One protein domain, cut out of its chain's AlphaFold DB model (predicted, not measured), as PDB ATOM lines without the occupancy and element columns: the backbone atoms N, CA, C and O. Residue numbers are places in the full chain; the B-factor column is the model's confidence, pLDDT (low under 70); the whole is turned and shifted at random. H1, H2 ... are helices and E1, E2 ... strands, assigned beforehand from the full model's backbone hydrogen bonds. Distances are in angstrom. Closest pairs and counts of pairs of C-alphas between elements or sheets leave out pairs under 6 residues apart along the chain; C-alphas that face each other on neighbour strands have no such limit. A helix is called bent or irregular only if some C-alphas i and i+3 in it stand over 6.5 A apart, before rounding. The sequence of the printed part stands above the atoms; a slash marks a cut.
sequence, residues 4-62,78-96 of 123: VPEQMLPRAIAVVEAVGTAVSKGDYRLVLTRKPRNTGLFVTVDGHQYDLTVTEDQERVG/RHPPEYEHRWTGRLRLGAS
ATOM      1  N   VAL A   4      30.854 -46.394  -1.484       59.19
ATOM      2  CA  VAL A   4      31.408 -47.212  -2.574       59.19
ATOM      3  C   VAL A   4      30.249 -47.663  -3.473       59.19
ATOM      4  O   VAL A   4      29.345 -48.333  -2.967       59.19
ATOM      5  N   PRO A   5      30.246 -47.341  -4.782       65.38
ATOM      6  CA  PRO A   5      29.224 -47.830  -5.706       65.38
ATOM      7  C   PRO A   5      29.177 -49.365  -5.717       65.38
ATOM      8  O   PRO A   5      30.227 -50.006  -5.768       65.38
ATOM      9  N   GLU A   6      27.981 -49.966  -5.714       66.38
ATOM     10  CA  GLU A   6      27.812 -51.428  -5.591       66.38
ATOM     11  C   GLU A   6      28.605 -52.222  -6.642       66.38
ATOM     12  O   GLU A   6      29.224 -53.237  -6.327       66.38
ATOM     13  N   GLN A   7      28.675 -51.711  -7.871       69.88
ATOM     14  CA  GLN A   7      29.434 -52.305  -8.977       69.88
ATOM     15  C   GLN A   7      30.955 -52.372  -8.741       69.88
ATOM     16  O   GLN A   7      31.638 -53.211  -9.325       69.88
ATOM     17  N   MET A   8      31.502 -51.506  -7.882       67.00
ATOM     18  CA  MET A   8      32.929 -51.493  -7.542       67.00
ATOM     19  C   MET A   8      33.248 -52.315  -6.294       67.00
ATOM     20  O   MET A   8      34.418 -52.533  -5.988       67.00
ATOM     21  N   LEU A   9      32.233 -52.794  -5.577       66.81
ATOM     22  CA  LEU A   9      32.372 -53.408  -4.261       66.81
ATOM     23  C   LEU A   9      33.253 -54.674  -4.258       66.81
ATOM     24  O   LEU A   9      34.141 -54.745  -3.407       66.81
ATOM     25  N   PRO A  10      33.135 -55.625  -5.212       68.69
ATOM     26  CA  PRO A  10      34.029 -56.788  -5.262       68.69
ATOM     27  C   PRO A  10      35.496 -56.401  -5.482       68.69
ATOM     28  O   PRO A  10      36.401 -56.978  -4.886       68.69
ATOM     29  N   ARG A  11      35.739 -55.383  -6.317       67.75
ATOM     30  CA  ARG A  11      37.093 -54.902  -6.625       67.75
ATOM     31  C   ARG A  11      37.664 -54.085  -5.461       67.75
ATOM     32  O   ARG A  11      38.846 -54.210  -5.163       67.75
ATOM     33  N   ALA A  12      36.830 -53.318  -4.759       66.88
ATOM     34  CA  ALA A  12      37.212 -52.616  -3.538       66.88
ATOM     35  C   ALA A  12      37.604 -53.593  -2.417       66.88
ATOM     36  O   ALA A  12      38.611 -53.364  -1.757       66.88
ATOM     37  N   ILE A  13      36.877 -54.707  -2.245       69.19
ATOM     38  CA  ILE A  13      37.253 -55.779  -1.304       69.19
ATOM     39  C   ILE A  13      38.638 -56.335  -1.649       69.19
ATOM     40  O   ILE A  13      39.500 -56.378  -0.777       69.19
ATOM     41  N   ALA A  14      38.882 -56.679  -2.916       69.31
ATOM     42  CA  ALA A  14      40.172 -57.224  -3.344       69.31
ATOM     43  C   ALA A  14      41.342 -56.258  -3.071       69.31
ATOM     44  O   ALA A  14      42.419 -56.674  -2.646       69.31
ATOM     45  N   VAL A  15      41.130 -54.951  -3.267       68.19
ATOM     46  CA  VAL A  15      42.125 -53.926  -2.916       68.19
ATOM     47  C   VAL A  15      42.343 -53.872  -1.404       68.19
ATOM     48  O   VAL A  15      43.486 -53.799  -0.961       68.19
ATOM     49  N   VAL A  16      41.279 -53.939  -0.601       68.62
ATOM     50  CA  VAL A  16      41.382 -53.951   0.866       68.62
ATOM     51  C   VAL A  16      42.143 -55.168   1.369       68.62
ATOM     52  O   VAL A  16      42.967 -55.033   2.264       68.62
ATOM     53  N   GLU A  17      41.911 -56.340   0.792       68.75
ATOM     54  CA  GLU A  17      42.625 -57.565   1.153       68.75
ATOM     55  C   GLU A  17      44.113 -57.474   0.782       68.75
ATOM     56  O   GLU A  17      44.983 -57.755   1.614       68.75
ATOM     57  N   ALA A  18      44.421 -57.006  -0.432       66.94
ATOM     58  CA  ALA A  18      45.796 -56.834  -0.898       66.94
ATOM     59  C   ALA A  18      46.569 -55.805  -0.057       66.94
ATOM     60  O   ALA A  18      47.694 -56.061   0.378       66.94
ATOM     61  N   VAL A  19      45.952 -54.652   0.218       68.12
ATOM     62  CA  VAL A  19      46.560 -53.582   1.019       68.12
ATOM     63  C   VAL A  19      46.618 -53.981   2.490       68.12
ATOM     64  O   VAL A  19      47.661 -53.828   3.110       68.12
ATOM     65  N   GLY A  20      45.554 -54.555   3.049       65.00
ATOM     66  CA  GLY A  20      45.511 -55.031   4.431       65.00
ATOM     67  C   GLY A  20      46.624 -56.034   4.734       65.00
ATOM     68  O   GLY A  20      47.259 -55.940   5.782       65.00
ATOM     69  N   THR A  21      46.947 -56.915   3.785       64.69
ATOM     70  CA  THR A  21      48.074 -57.857   3.907       64.69
ATOM     71  C   THR A  21      49.432 -57.142   3.965       64.69
ATOM     72  O   THR A  21      50.315 -57.551   4.718       64.69
ATOM     73  N   ALA A  22      49.608 -56.054   3.208       61.62
ATOM     74  CA  ALA A  22      50.838 -55.259   3.205       61.62
ATOM     75  C   ALA A  22      50.962 -54.330   4.429       61.62
ATOM     76  O   ALA A  22      52.061 -54.112   4.939       61.62
ATOM     77  N   VAL A  23      49.830 -53.806   4.900       62.00
ATOM     78  CA  VAL A  23      49.720 -52.767   5.932       62.00
ATOM     79  C   VAL A  23      49.698 -53.354   7.347       62.00
ATOM     80  O   VAL A  23      50.189 -52.715   8.272       62.00
ATOM     81  N   SER A  24      49.288 -54.620   7.508       56.28
ATOM     82  CA  SER A  24      49.332 -55.353   8.792       56.28
ATOM     83  C   SER A  24      50.751 -55.591   9.344       56.28
ATOM     84  O   SER A  24      50.913 -56.251  10.366       56.28
ATOM     85  N   LYS A  25      51.793 -55.082   8.672       57.94
ATOM     86  CA  LYS A  25      53.177 -55.068   9.165       57.94
ATOM     87  C   LYS A  25      53.526 -53.830  10.015       57.94
ATOM     88  O   LYS A  25      54.651 -53.767  10.499       57.94
ATOM     89  N   GLY A  26      52.603 -52.884  10.218       58.53
ATOM     90  CA  GLY A  26      52.765 -51.735  11.128       58.53
ATOM     91  C   GLY A  26      51.502 -51.448  11.950       58.53
ATOM     92  O   GLY A  26      50.529 -52.190  11.848       58.53
ATOM     93  N   ASP A  27      51.489 -50.352  12.717       64.25
ATOM     94  CA  ASP A  27      50.359 -49.890  13.559       64.25
ATOM     95  C   ASP A  27      49.133 -49.388  12.757       64.25
ATOM     96  O   ASP A  27      48.271 -48.649  13.241       64.25
ATOM     97  N   TYR A  28      49.034 -49.806  11.499       67.50
ATOM     98  CA  TYR A  28      48.020 -49.410  10.542       67.50
ATOM     99  C   TYR A  28      46.997 -50.537  10.367       67.50
ATOM    100  O   TYR A  28      47.348 -51.700  10.153       67.50
ATOM    101  N   ARG A  29      45.705 -50.202  10.382       70.50
ATOM    102  CA  ARG A  29      44.621 -51.176  10.197       70.50
ATOM    103  C   ARG A  29      43.623 -50.696   9.155       70.50
ATOM    104  O   ARG A  29      42.921 -49.717   9.367       70.50
ATOM    105  N   LEU A  30      43.507 -51.418   8.046       72.06
ATOM    106  CA  LEU A  30      42.490 -51.151   7.030       72.06
ATOM    107  C   LEU A  30      41.198 -51.911   7.361       72.06
ATOM    108  O   LEU A  30      41.246 -53.109   7.647       72.06
ATOM    109  N   VAL A  31      40.045 -51.235   7.335       70.69
ATOM    110  CA  VAL A  31      38.752 -51.832   7.702       70.69
ATOM    111  C   VAL A  31      37.677 -51.464   6.682       70.69
ATOM    112  O   VAL A  31      37.368 -50.296   6.446       70.69
ATOM    113  N   LEU A  32      37.043 -52.490   6.114       70.44
ATOM    114  CA  LEU A  32      35.834 -52.342   5.313       70.44
ATOM    115  C   LEU A  32      34.609 -52.545   6.209       70.44
ATOM    116  O   LEU A  32      34.459 -53.596   6.832       70.44
ATOM    117  N   THR A  33      33.708 -51.563   6.254       69.62
ATOM    118  CA  THR A  33      32.436 -51.698   6.974       69.62
ATOM    119  C   THR A  33      31.264 -51.745   6.015       69.62
ATOM    120  O   THR A  33      31.039 -50.846   5.206       69.62
ATOM    121  N   ARG A  34      30.463 -52.802   6.138       64.44
ATOM    122  CA  ARG A  34      29.220 -52.961   5.390       64.44
ATOM    123  C   ARG A  34      28.057 -52.518   6.273       64.44
ATOM    124  O   ARG A  34      27.747 -53.188   7.255       64.44
ATOM    125  N   LYS A  35      27.420 -51.389   5.957       63.44
ATOM    126  CA  LYS A  35      26.165 -50.960   6.598       63.44
ATOM    127  C   LYS A  35      24.973 -51.326   5.704       63.44
ATOM    128  O   LYS A  35      25.133 -51.388   4.487       63.44
ATOM    129  N   PRO A  36      23.759 -51.490   6.268       53.88
ATOM    130  CA  PRO A  36      22.566 -51.882   5.510       53.88
ATOM    131  C   PRO A  36      22.217 -50.964   4.333       53.88
ATOM    132  O   PRO A  36      21.531 -51.385   3.414       53.88
ATOM    133  N   ARG A  37      22.661 -49.701   4.379       57.44
ATOM    134  CA  ARG A  37      22.384 -48.702   3.341       57.44
ATOM    135  C   ARG A  37      23.585 -48.340   2.481       57.44
ATOM    136  O   ARG A  37      23.362 -47.710   1.467       57.44
ATOM    137  N   ASN A  38      24.815 -48.664   2.900       60.78
ATOM    138  CA  ASN A  38      26.052 -48.255   2.227       60.78
ATOM    139  C   ASN A  38      27.242 -49.093   2.707       60.78
ATOM    140  O   ASN A  38      27.344 -49.417   3.890       60.78
ATOM    141  N   THR A  39      28.194 -49.359   1.817       64.69
ATOM    142  CA  THR A  39      29.508 -49.892   2.201       64.69
ATOM    143  C   THR A  39      30.499 -48.738   2.277       64.69
ATOM    144  O   THR A  39      30.635 -47.988   1.313       64.69
ATOM    145  N   GLY A  40      31.141 -48.577   3.434       69.44
ATOM    146  CA  GLY A  40      32.149 -47.550   3.681       69.44
ATOM    147  C   GLY A  40      33.513 -48.177   3.935       69.44
ATOM    148  O   GLY A  40      33.619 -49.214   4.597       69.44
ATOM    149  N   LEU A  41      34.554 -47.537   3.416       75.12
ATOM    150  CA  LEU A  41      35.941 -47.945   3.598       75.12
ATOM    151  C   LEU A  41      36.676 -46.902   4.441       75.12
ATOM    152  O   LEU A  41      36.539 -45.708   4.184       75.12
ATOM    153  N   PHE A  42      37.458 -47.344   5.423       74.94
ATOM    154  CA  PHE A  42      38.336 -46.467   6.191       74.94
ATOM    155  C   PHE A  42      39.635 -47.168   6.585       74.94
ATOM    156  O   PHE A  42      39.714 -48.396   6.650       74.94
ATOM    157  N   VAL A  43      40.657 -46.369   6.868       75.75
ATOM    158  CA  VAL A  43      41.911 -46.822   7.472       75.75
ATOM    159  C   VAL A  43      42.048 -46.218   8.861       75.75
ATOM    160  O   VAL A  43      41.708 -45.058   9.078       75.75
ATOM    161  N   THR A  44      42.521 -47.014   9.809       73.25
ATOM    162  CA  THR A  44      42.915 -46.561  11.136       73.25
ATOM    163  C   THR A  44      44.432 -46.452  11.191       73.25
ATOM    164  O   THR A  44      45.130 -47.416  10.869       73.25
ATOM    165  N   VAL A  45      44.923 -45.287  11.598       71.88
ATOM    166  CA  VAL A  45      46.342 -44.971  11.784       71.88
ATOM    167  C   VAL A  45      46.483 -44.334  13.157       71.88
ATOM    168  O   VAL A  45      45.792 -43.356  13.425       71.88
ATOM    169  N   ASP A  46      47.298 -44.906  14.044       70.44
ATOM    170  CA  ASP A  46      47.550 -44.362  15.390       70.44
ATOM    171  C   ASP A  46      46.269 -44.046  16.192       70.44
ATOM    172  O   ASP A  46      46.168 -43.054  16.906       70.44
ATOM    173  N   GLY A  47      45.236 -44.884  16.043       72.06
ATOM    174  CA  GLY A  47      43.929 -44.696  16.691       72.06
ATOM    175  C   GLY A  47      42.989 -43.697  16.001       72.06
ATOM    176  O   GLY A  47      41.820 -43.606  16.377       72.06
ATOM    177  N   HIS A  48      43.441 -43.008  14.951       71.75
ATOM    178  CA  HIS A  48      42.636 -42.093  14.142       71.75
ATOM    179  C   HIS A  48      42.047 -42.798  12.920       71.75
ATOM    180  O   HIS A  48      42.734 -43.538  12.222       71.75
ATOM    181  N   GLN A  49      40.762 -42.563  12.649       75.88
ATOM    182  CA  GLN A  49      40.054 -43.139  11.505       75.88
ATOM    183  C   GLN A  49      39.977 -42.142  10.344       75.88
ATOM    184  O   GLN A  49      39.489 -41.027  10.513       75.88
ATOM    185  N   TYR A  50      40.372 -42.589   9.154       74.44
ATOM    186  CA  TYR A  50      40.329 -41.824   7.912       74.44
ATOM    187  C   TYR A  50      39.418 -42.520   6.906       74.44
ATOM    188  O   TYR A  50      39.682 -43.653   6.496       74.44
ATOM    189  N   ASP A  51      38.349 -41.840   6.495       76.25
ATOM    190  CA  ASP A  51      37.450 -42.330   5.453       76.25
ATOM    191  C   ASP A  51      38.165 -42.336   4.093       76.25
ATOM    192  O   ASP A  51      38.788 -41.350   3.692       76.25
ATOM    193  N   LEU A  52      38.028 -43.438   3.356       74.75
ATOM    194  CA  LEU A  52      38.630 -43.618   2.040       74.75
ATOM    195  C   LEU A  52      37.577 -43.598   0.931       74.75
ATOM    196  O   LEU A  52      36.486 -44.157   1.056       74.75
ATOM    197  N   THR A  53      37.946 -42.991  -0.190       74.12
ATOM    198  CA  THR A  53      37.256 -43.058  -1.472       74.12
ATOM    199  C   THR A  53      37.954 -44.055  -2.389       74.12
ATOM    200  O   THR A  53      39.174 -44.207  -2.361       74.12
ATOM    201  N   VAL A  54      37.162 -44.758  -3.197       74.44
ATOM    202  CA  VAL A  54      37.656 -45.654  -4.247       74.44
ATOM    203  C   VAL A  54      37.251 -45.038  -5.578       74.44
ATOM    204  O   VAL A  54      36.061 -44.869  -5.843       74.44
ATOM    205  N   THR A  55      38.229 -44.703  -6.410       77.44
ATOM    206  CA  THR A  55      38.014 -44.198  -7.771       77.44
ATOM    207  C   THR A  55      38.731 -45.095  -8.768       77.44
ATOM    208  O   THR A  55      39.788 -45.636  -8.461       77.44
ATOM    209  N   GLU A  56      38.180 -45.270  -9.965       78.12
ATOM    210  CA  GLU A  56      38.886 -45.948 -11.054       78.12
ATOM    211  C   GLU A  56      39.670 -44.916 -11.868       78.12
ATOM    212  O   GLU A  56      39.142 -43.857 -12.207       78.12
ATOM    213  N   ASP A  57      40.939 -45.197 -12.156       80.25
ATOM    214  CA  ASP A  57      41.776 -44.293 -12.935       80.25
ATOM    215  C   ASP A  57      41.354 -44.323 -14.406       80.25
ATOM    216  O   ASP A  57      41.086 -45.381 -14.994       80.25
ATOM    217  N   GLN A  58      41.358 -43.144 -15.018       83.44
ATOM    218  CA  GLN A  58      41.192 -42.973 -16.452       83.44
ATOM    219  C   GLN A  58      42.522 -42.592 -17.087       83.44
ATOM    220  O   GLN A  58      43.241 -41.731 -16.579       83.44
ATOM    221  N   GLU A  59      42.827 -43.202 -18.224       85.00
ATOM    222  CA  GLU A  59      43.949 -42.807 -19.063       85.00
ATOM    223  C   GLU A  59      43.451 -42.036 -20.281       85.00
ATOM    224  O   GLU A  59      42.372 -42.305 -20.816       85.00
ATOM    225  N   ARG A  60      44.256 -41.064 -20.712       86.00
ATOM    226  CA  ARG A  60      44.035 -40.357 -21.972       86.00
ATOM    227  C   ARG A  60      44.409 -41.290 -23.111       86.00
ATOM    228  O   ARG A  60      45.521 -41.814 -23.128       86.00
ATOM    229  N   VAL A  61      43.500 -41.463 -24.056       84.12
ATOM    230  CA  VAL A  61      43.699 -42.293 -25.243       84.12
ATOM    231  C   VAL A  61      43.452 -41.480 -26.506       84.12
ATOM    232  O   VAL A  61      42.728 -40.485 -26.490       84.12
ATOM    233  N   GLY A  62      44.069 -41.921 -27.602       82.25
ATOM    234  CA  GLY A  62      43.903 -41.308 -28.917       82.25
ATOM    235  C   GLY A  62      44.681 -40.008 -29.114       82.25
ATOM    236  O   GLY A  62      45.450 -39.560 -28.259       82.25
ATOM    237  N   ARG A  78      40.078 -19.442 -26.428       83.38
ATOM    238  CA  ARG A  78      41.025 -20.551 -26.513       83.38
ATOM    239  C   ARG A  78      40.387 -21.775 -25.860       83.38
ATOM    240  O   ARG A  78      40.025 -21.711 -24.690       83.38
ATOM    241  N   HIS A  79      40.280 -22.866 -26.606       81.12
ATOM    242  CA  HIS A  79      39.846 -24.159 -26.094       81.12
ATOM    243  C   HIS A  79      41.074 -25.052 -25.885       81.12
ATOM    244  O   HIS A  79      41.904 -25.167 -26.799       81.12
ATOM    245  N   PRO A  80      41.238 -25.636 -24.685       82.44
ATOM    246  CA  PRO A  80      42.281 -26.619 -24.448       82.44
ATOM    247  C   PRO A  80      42.025 -27.876 -25.296       82.44
ATOM    248  O   PRO A  80      40.888 -28.111 -25.704       82.44
ATOM    249  N   PRO A  81      43.069 -28.672 -25.574       82.69
ATOM    250  CA  PRO A  81      42.891 -29.952 -26.240       82.69
ATOM    251  C   PRO A  81      42.088 -30.892 -25.337       82.69
ATOM    252  O   PRO A  81      42.426 -31.086 -24.166       82.69
ATOM    253  N   GLU A  82      41.024 -31.464 -25.886       84.88
ATOM    254  CA  GLU A  82      40.231 -32.508 -25.245       84.88
ATOM    255  C   GLU A  82      40.782 -33.872 -25.658       84.88
ATOM    256  O   GLU A  82      41.152 -34.082 -26.817       84.88
ATOM    257  N   TYR A  83      40.839 -34.782 -24.692       84.88
ATOM    258  CA  TYR A  83      41.294 -36.154 -24.875       84.88
ATOM    259  C   TYR A  83      40.118 -37.093 -24.667       84.88
ATOM    260  O   TYR A  83      39.295 -36.874 -23.769       84.88
ATOM    261  N   GLU A  84      40.084 -38.177 -25.431       85.19
ATOM    262  CA  GLU A  84      39.262 -39.316 -25.056       85.19
ATOM    263  C   GLU A  84      39.852 -39.959 -23.800       85.19
ATOM    264  O   GLU A  84      41.071 -40.010 -23.610       85.19
ATOM    265  N   HIS A  85      38.976 -40.416 -22.912       85.81
ATOM    266  CA  HIS A  85      39.373 -41.057 -21.667       85.81
ATOM    267  C   HIS A  85      38.853 -42.486 -21.655       85.81
ATOM    268  O   HIS A  85      37.681 -42.738 -21.945       85.81
ATOM    269  N   ARG A  86      39.727 -43.420 -21.288       81.50
ATOM    270  CA  ARG A  86      39.385 -44.830 -21.123       81.50
ATOM    271  C   ARG A  86      39.635 -45.257 -19.685       81.50
ATOM    272  O   ARG A  86      40.655 -44.911 -19.094       81.50
ATOM    273  N   TRP A  87      38.713 -46.037 -19.130       82.81
ATOM    274  CA  TRP A  87      38.908 -46.681 -17.832       82.81
ATOM    275  C   TRP A  87      40.059 -47.684 -17.907       82.81
ATOM    276  O   TRP A  87      40.058 -48.583 -18.748       82.81
ATOM    277  N   THR A  88      41.032 -47.531 -17.014       80.56
ATOM    278  CA  THR A  88      42.272 -48.326 -17.017       80.56
ATOM    279  C   THR A  88      42.125 -49.694 -16.359       80.56
ATOM    280  O   THR A  88      43.021 -50.529 -16.461       80.56
ATOM    281  N   GLY A  89      41.049 -49.922 -15.604       72.88
ATOM    282  CA  GLY A  89      40.959 -51.082 -14.725       72.88
ATOM    283  C   GLY A  89      41.690 -50.910 -13.382       72.88
ATOM    284  O   GLY A  89      41.590 -51.786 -12.518       72.88
ATOM    285  N   ARG A  90      42.440 -49.816 -13.185       73.50
ATOM    286  CA  ARG A  90      43.217 -49.570 -11.964       73.50
ATOM    287  C   ARG A  90      42.375 -48.799 -10.963       73.50
ATOM    288  O   ARG A  90      41.824 -47.752 -11.286       73.50
ATOM    289  N   LEU A  91      42.283 -49.321  -9.746       73.31
ATOM    290  CA  LEU A  91      41.614 -48.636  -8.648       73.31
ATOM    291  C   LEU A  91      42.618 -47.805  -7.858       73.31
ATOM    292  O   LEU A  91      43.709 -48.275  -7.531       73.31
ATOM    293  N   ARG A  92      42.207 -46.594  -7.504       73.69
ATOM    294  CA  ARG A  92      42.929 -45.675  -6.641       73.69
ATOM    295  C   ARG A  92      42.138 -45.456  -5.361       73.69
ATOM    296  O   ARG A  92      40.931 -45.222  -5.390       73.69
ATOM    297  N   LEU A  93      42.844 -45.540  -4.240       74.00
ATOM    298  CA  LEU A  93      42.331 -45.158  -2.932       74.00
ATOM    299  C   LEU A  93      42.739 -43.711  -2.649       74.00
ATOM    300  O   LEU A  93      43.917 -43.371  -2.766       74.00
ATOM    301  N   GLY A  94      41.778 -42.867  -2.294       71.06
ATOM    302  CA  GLY A  94      42.014 -41.500  -1.833       71.06
ATOM    303  C   GLY A  94      41.469 -41.303  -0.424       71.06
ATOM    304  O   GLY A  94      40.486 -41.934  -0.055       71.06
ATOM    305  N   ALA A  95      42.078 -40.430   0.376       69.12
ATOM    306  CA  ALA A  95      41.428 -39.948   1.594       69.12
ATOM    307  C   ALA A  95      40.277 -39.008   1.203       69.12
ATOM    308  O   ALA A  95      40.428 -38.187   0.294       69.12
ATOM    309  N   SER A  96      39.116 -39.146   1.847       62.72
ATOM    310  CA  SER A  96      37.967 -38.286   1.557       62.72
ATOM    311  C   SER A  96      38.283 -36.826   1.901       62.72
ATOM    312  O   SER A  96      38.596 -36.546   3.059       62.72
TER     313      SER A  96
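What this domain is: This is residues 4 to 62 and 78 to 96 of the 123 residues of an uncharacterized protein of Nocardiopsis sinuspersici (UniProt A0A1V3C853). What is the shape? A curled antiparallel sheet, E1, E2, E3, E4 in order, wraps partly round one helix, H1, while the long pair E3 and E4 reaches away. What builds it? The 78 printed residues, mixed in class, run H1, E1, E2, E3, E4; the whole is loose, radius of gyration of the C-alphas 15.6 A, spans 49 by 29 by 23 A.

Where its parts are: Where are the strands? E3, residues 48 to 61, spans 39.4 A from C-alpha 48 at (42.636, -42.093, 14.142). E4, 84 to 95, spans 26.7 A and bends by 85 degrees at residue 89; E1 is 28 to 35, E2 38 to 45. And the helix? H1, residues 6 to 23, spans 24.8 A from C-alpha 6 at (27.812, -51.428, -5.591); it is irregular, C-alphas 7 and 10 being 7.4 A apart.

How they stand to each other: How do strands pair? E3 is staggered, antiparallel to E2 over 48 to 52 (N 50 and O 43, 2.8 A) and to E4 over 52 to 61 (N 55 and O 92, 2.9 A). E1, E2 and E3 form a meander, each the antiparallel neighbour of the one before; N 31 and O 42 are 2.9 A apart. Where is H1? It is on one face of the sheet, two layers, its closest C-alphas to E1 being Gly 20 and Leu 30, 5.6 A; 12 of 14 O i to N i+4 pairs are within hydrogen-bond range.

The domain as a whole: What is cut? Residues 63 to 77 are not printed, and C-alphas 62 and 78 are 21.1 A apart. Where is confidence low? pLDDT is under 70 at residues 4 to 28, 33 to 40 and 95 to 96.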